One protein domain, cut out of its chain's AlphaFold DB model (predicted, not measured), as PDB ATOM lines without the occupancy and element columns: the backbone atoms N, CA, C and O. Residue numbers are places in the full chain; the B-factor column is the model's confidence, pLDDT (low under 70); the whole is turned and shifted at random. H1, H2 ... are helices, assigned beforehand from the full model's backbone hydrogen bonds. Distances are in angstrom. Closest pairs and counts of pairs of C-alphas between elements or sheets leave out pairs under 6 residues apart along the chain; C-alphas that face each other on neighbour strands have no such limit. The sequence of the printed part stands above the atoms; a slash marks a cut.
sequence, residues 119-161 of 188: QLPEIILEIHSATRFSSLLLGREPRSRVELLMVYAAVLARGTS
ATOM      1  N   GLN A 119     279.371  73.706 204.816       70.50
ATOM      2  CA  GLN A 119     280.606  74.329 205.328       70.50
ATOM      3  C   GLN A 119     280.365  75.570 206.194       70.50
ATOM      4  O   GLN A 119     280.884  75.662 207.300       70.50
ATOM      5  N   LEU A 120     279.574  76.536 205.721       73.12
ATOM      6  CA  LEU A 120     279.455  77.812 206.426       73.12
ATOM      7  C   LEU A 120     278.686  77.697 207.760       73.12
ATOM      8  O   LEU A 120     279.195  78.200 208.763       73.12
ATOM      9  N   PRO A 121     277.507  77.045 207.833       75.38
ATOM     10  CA  PRO A 121     276.814  76.867 209.108       75.38
ATOM     11  C   PRO A 121     277.643  76.099 210.145       75.38
ATOM     12  O   PRO A 121     277.658  76.488 211.313       75.38
ATOM     13  N   GLU A 122     278.358  75.055 209.722       77.94
ATOM     14  CA  GLU A 122     279.197  74.236 210.604       77.94
ATOM     15  C   GLU A 122     280.410  75.012 211.120       77.94
ATOM     16  O   GLU A 122     280.613  75.086 212.331       77.94
ATOM     17  N   ILE A 123     281.155  75.680 210.231       80.88
ATOM     18  CA  ILE A 123     282.334  76.480 210.598       80.88
ATOM     19  C   ILE A 123     281.953  77.590 211.576       80.88
ATOM     20  O   ILE A 123     282.637  77.811 212.576       80.88
ATOM     21  N   ILE A 124     280.851  78.303 211.323       80.31
ATOM     22  CA  ILE A 124     280.448  79.383 212.225       80.31
ATOM     23  C   ILE A 124     280.054  78.787 213.588       80.31
ATOM     24  O   ILE A 124     280.386  79.386 214.610       80.31
ATOM     25  N   LEU A 125     279.375  77.631 213.653       82.50
ATOM     26  CA  LEU A 125     279.057  76.935 214.918       82.50
ATOM     27  C   LEU A 125     280.307  76.491 215.682       82.50
ATOM     28  O   LEU A 125     280.381  76.691 216.897       82.50
ATOM     29  N   GLU A 126     281.305  75.961 214.984       83.56
ATOM     30  CA  GLU A 126     282.589  75.588 215.575       83.56
ATOM     31  C   GLU A 126     283.302  76.810 216.171       83.56
ATOM     32  O   GLU A 126     283.652  76.812 217.355       83.56
ATOM     33  N   ILE A 127     283.405  77.903 215.408       82.88
ATOM     34  CA  ILE A 127     283.976  79.170 215.884       82.88
ATOM     35  C   ILE A 127     283.209  79.690 217.102       82.88
ATOM     36  O   ILE A 127     283.819  80.177 218.058       82.88
ATOM     37  N   HIS A 128     281.879  79.589 217.111       84.25
ATOM     38  CA  HIS A 128     281.080  80.008 218.260       84.25
ATOM     39  C   HIS A 128     281.345  79.180 219.507       84.25
ATOM     40  O   HIS A 128     281.412  79.752 220.595       84.25
ATOM     41  N   SER A 129     281.537  77.869 219.362       83.75
ATOM     42  CA  SER A 129     281.870  77.002 220.492       83.75
ATOM     43  C   SER A 129     283.174  77.430 221.182       83.75
ATOM     44  O   SER A 129     283.244  77.418 222.410       83.75
ATOM     45  N   ALA A 130     284.159  77.904 220.409       86.31
ATOM     46  CA  ALA A 130     285.441  78.381 220.924       86.31
ATOM     47  C   ALA A 130     285.387  79.827 221.452       86.31
ATOM     48  O   ALA A 130     286.018  80.153 222.455       86.31
ATOM     49  N   THR A 131     284.649  80.712 220.779       85.81
ATOM     50  CA  THR A 131     284.701  82.168 221.029       85.81
ATOM     51  C   THR A 131     283.530  82.707 221.838       85.81
ATOM     52  O   THR A 131     283.586  83.835 222.322       85.81
ATOM     53  N   ARG A 132     282.435  81.947 221.947       88.06
ATOM     54  CA  ARG A 132     281.156  82.396 222.517       88.06
ATOM     55  C   ARG A 132     280.656  83.724 221.924       88.06
ATOM     56  O   ARG A 132     279.975  84.491 222.600       88.06
ATOM     57  N   PHE A 133     280.925  83.994 220.639       85.50
ATOM     58  CA  PHE A 133     280.559  85.280 220.022       85.50
ATOM     59  C   PHE A 133     279.056  85.612 220.085       85.50
ATOM     60  O   PHE A 133     278.705  86.784 220.155       85.50
ATOM     61  N   SER A 134     278.146  84.627 220.079       85.38
ATOM     62  CA  SER A 134     276.705  84.896 220.217       85.38
ATOM     63  C   SER A 134     276.378  85.557 221.559       85.38
ATOM     64  O   SER A 134     275.526  86.439 221.610       85.38
ATOM     65  N   SER A 135     277.123  85.225 222.615       85.31
ATOM     66  CA  SER A 135     276.989  85.846 223.929       85.31
ATOM     67  C   SER A 135     277.528  87.274 223.938       85.31
ATOM     68  O   SER A 135     276.965  88.139 224.604       85.31
ATOM     69  N   LEU A 136     278.571  87.546 223.145       87.25
ATOM     70  CA  LEU A 136     279.068  88.902 222.900       87.25
ATOM     71  C   LEU A 136     278.021  89.748 222.155       87.25
ATOM     72  O   LEU A 136     277.757  90.879 222.547       87.25
ATOM     73  N   LEU A 137     277.390  89.189 221.114       85.81
ATOM     74  CA  LEU A 137     276.353  89.871 220.328       85.81
ATOM     75  C   LEU A 137     275.080  90.144 221.139       85.81
ATOM     76  O   LEU A 137     274.435  91.170 220.942       85.81
ATOM     77  N   LEU A 138     274.710  89.232 222.038       87.62
ATOM     78  CA  LEU A 138     273.536  89.375 222.900       87.62
ATOM     79  C   LEU A 138     273.827  90.131 224.207       87.62
ATOM     80  O   LEU A 138     272.887  90.468 224.925       87.62
ATOM     81  N   GLY A 139     275.099  90.346 224.557       89.62
ATOM     82  CA  GLY A 139     275.528  90.850 225.870       89.62
ATOM     83  C   GLY A 139     275.245  89.892 227.039       89.62
ATOM     84  O   GLY A 139     275.397  90.264 228.200       89.62
ATOM     85  N   ARG A 140     274.793  88.670 226.746       91.06
ATOM     86  CA  ARG A 140     274.438  87.610 227.698       91.06
ATOM     87  C   ARG A 140     274.423  86.259 226.996       91.06
ATOM     88  O   ARG A 140     274.324  86.197 225.776       91.06
ATOM     89  N   GLU A 141     274.406  85.179 227.764       89.12
ATOM     90  CA  GLU A 141     274.274  83.837 227.199       89.12
ATOM     91  C   GLU A 141     272.898  83.621 226.522       89.12
ATOM     92  O   GLU A 141     271.867  84.102 227.031       89.12
ATOM     93  N   PRO A 142     272.845  82.895 225.386       87.94
ATOM     94  CA  PRO A 142     271.589  82.422 224.818       87.94
ATOM     95  C   PRO A 142     270.824  81.550 225.822       87.94
ATOM     96  O   PRO A 142     271.368  80.620 226.413       87.94
ATOM     97  N   ARG A 143     269.528  81.817 225.995       89.50
ATOM     98  CA  ARG A 143     268.637  81.082 226.908       89.50
ATOM     99  C   ARG A 143     268.140  79.766 226.320       89.50
ATOM    100  O   ARG A 143     267.600  78.936 227.045       89.50
ATOM    101  N   SER A 144     268.258  79.585 225.006       90.50
ATOM    102  CA  SER A 144     267.824  78.369 224.324       90.50
ATOM    103  C   SER A 144     268.536  78.170 222.987       90.50
ATOM    104  O   SER A 144     269.043  79.112 222.374       90.50
ATOM    105  N   ARG A 145     268.499  76.928 222.488       86.25
ATOM    106  CA  ARG A 145     268.971  76.573 221.140       86.25
ATOM    107  C   ARG A 145     268.262  77.377 220.047       86.25
ATOM    108  O   ARG A 145     268.884  77.734 219.056       86.25
ATOM    109  N   VAL A 146     266.975  77.674 220.229       88.38
ATOM    110  CA  VAL A 146     266.192  78.468 219.272       88.38
ATOM    111  C   VAL A 146     266.709  79.905 219.216       88.38
ATOM    112  O   VAL A 146     266.898  80.438 218.128       88.38
ATOM    113  N   GLU A 147     267.003  80.514 220.369       88.50
ATOM    114  CA  GLU A 147     267.574  81.865 220.426       88.50
ATOM    115  C   GLU A 147     268.951  81.919 219.746       88.50
ATOM    116  O   GLU A 147     269.213  82.832 218.965       88.50
ATOM    117  N   LEU A 148     269.788  80.897 219.953       87.62
ATOM    118  CA  LEU A 148     271.075  80.771 219.267       87.62
ATOM    119  C   LEU A 148     270.915  80.664 217.739       87.62
ATOM    120  O   LEU A 148     271.585  81.382 216.998       87.62
ATOM    121  N   LEU A 149     270.002  79.815 217.257       87.06
ATOM    122  CA  LEU A 149     269.740  79.652 215.820       87.06
ATOM    123  C   LEU A 149     269.204  80.935 215.171       87.06
ATOM    124  O   LEU A 149     269.566  81.242 214.038       87.06
ATOM    125  N   MET A 150     268.388  81.714 215.885       88.00
ATOM    126  CA  MET A 150     267.882  83.001 215.396       88.00
ATOM    127  C   MET A 150     268.992  84.046 215.250       88.00
ATOM    128  O   MET A 150     269.010  84.777 214.260       88.00
ATOM    129  N   VAL A 151     269.946  84.095 216.186       86.00
ATOM    130  CA  VAL A 151     271.132  84.961 216.064       86.00
ATOM    131  C   VAL A 151     271.951  84.574 214.832       86.00
ATOM    132  O   VAL A 151     272.358  85.447 214.069       86.00
ATOM    133  N   TYR A 152     272.125  83.277 214.578       85.44
ATOM    134  CA  TYR A 152     272.793  82.789 213.369       85.44
ATOM    135  C   TYR A 152     272.061  83.163 212.092       85.44
ATOM    136  O   TYR A 152     272.680  83.679 211.166       85.44
ATOM    137  N   ALA A 153     270.750  82.931 212.042       84.56
ATOM    138  CA  ALA A 153     269.932  83.296 210.896       84.56
ATOM    139  C   ALA A 153     270.030  84.802 210.610       84.56
ATOM    140  O   ALA A 153     270.173  85.190 209.454       84.56
ATOM    141  N   ALA A 154     270.033  85.641 211.650       84.31
ATOM    142  CA  ALA A 154     270.199  87.085 211.514       84.31
ATOM    143  C   ALA A 154     271.592  87.475 210.986       84.31
ATOM    144  O   ALA A 154     271.689  88.288 210.065       84.31
ATOM    145  N   VAL A 155     272.664  86.882 211.525       83.88
ATOM    146  CA  VAL A 155     274.046  87.122 211.067       83.88
ATOM    147  C   VAL A 155     274.227  86.675 209.617       83.88
ATOM    148  O   VAL A 155     274.767  87.428 208.807       83.88
ATOM    149  N   LEU A 156     273.727  85.489 209.266       81.56
ATOM    150  CA  LEU A 156     273.789  84.954 207.907       81.56
ATOM    151  C   LEU A 156     272.979  85.811 206.936       81.56
ATOM    152  O   LEU A 156     273.534  86.260 205.940       81.56
ATOM    153  N   ALA A 157     271.719  86.118 207.249       82.69
ATOM    154  CA  ALA A 157     270.869  86.955 206.401       82.69
ATOM    155  C   ALA A 157     271.490  88.337 206.152       82.69
ATOM    156  O   ALA A 157     271.428  88.857 205.033       82.69
ATOM    157  N   ARG A 158     272.136  88.911 207.177       77.69
ATOM    158  CA  ARG A 158     272.864  90.176 207.058       77.69
ATOM    159  C   ARG A 158     274.117  90.046 206.192       77.69
ATOM    160  O   ARG A 158     274.384  90.952 205.408       77.69
ATOM    161  N   GLY A 159     274.865  88.951 206.323       71.50
ATOM    162  CA  GLY A 159     276.075  88.678 205.541       71.50
ATOM    163  C   GLY A 159     275.802  88.357 204.069       71.50
ATOM    164  O   GLY A 159     276.636  88.648 203.216       71.50
ATOM    165  N   THR A 160     274.629  87.809 203.749       68.94
ATOM    166  CA  THR A 160     274.271  87.390 202.385       68.94
ATOM    167  C   THR A 160     273.344  88.365 201.656       68.94
ATOM    168  O   THR A 160     272.911  88.057 200.548       68.94
ATOM    169  N   SER A 161     272.998  89.515 202.253       56.28
ATOM    170  CA  SER A 161     271.995  90.461 201.721       56.28
ATOM    171  C   SER A 161     270.708  89.753 201.251       56.28
ATOM    172  O   SER A 161     270.088  90.117 200.250       56.28
TER     173      SER A 161
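This is residues 119 to 161 of the 188 residues of an uncharacterized protein of Paraburkholderia piptadeniae (UniProt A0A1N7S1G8). Two longer helices, H1 and H3, lie over each other as a crossed pair with a gap between them, and the short helix H2 bridges them at one end, where a loop of residues 139 to 144 leads from H2 into H3. The contacts between the three helices are few, and the second half of H1, residues 126 to 131, stands free. The printed part has 43 residues with three named helices, in the order H1, H2, H3, and no named strand; its class is all helix. It is compact, with a radius of gyration of the C-alphas of 10.0 A, and spans 26 by 19 by 16 A.

H1 takes residues 119 to 131 and begins with C-alpha 119 at (280.606, 74.329, 205.328); it is 18.0 A long from first to last C-alpha. H2 takes residues 133 to 138, 8.6 A, with C-alpha 133 at (280.559, 85.280, 220.022). H3, the longest helix, takes residues 145 to 159, 21.0 A, and ends with C-alpha 159 at (276.075, 88.678, 205.541).

H1 and H2 are close but not clearly touching, about perpendicular at 80 degrees; their closest C-alphas, those of His 128 and Ser 134, are 6.8 A apart. H2 and H3 are close but not clearly touching, about perpendicular at 83 degrees; their closest C-alphas, those of Ser 134 and Val 151, are 7.0 A apart. H1 and H3 are near each other, with 9 pairs of C-alphas within 10 A. In H1, H2 and H3 every O i to N i+4 pair is within hydrogen-bond range.

The two C-alphas farthest apart, those of Arg 143 and Ser 161, are 27.1 A apart. The printed part has no cut. The link from H1 to H2 is tight, and the link from H2 to H3 is short. The mean pLDDT of the printed part is 83.2; residues 160 to 161 are under 70.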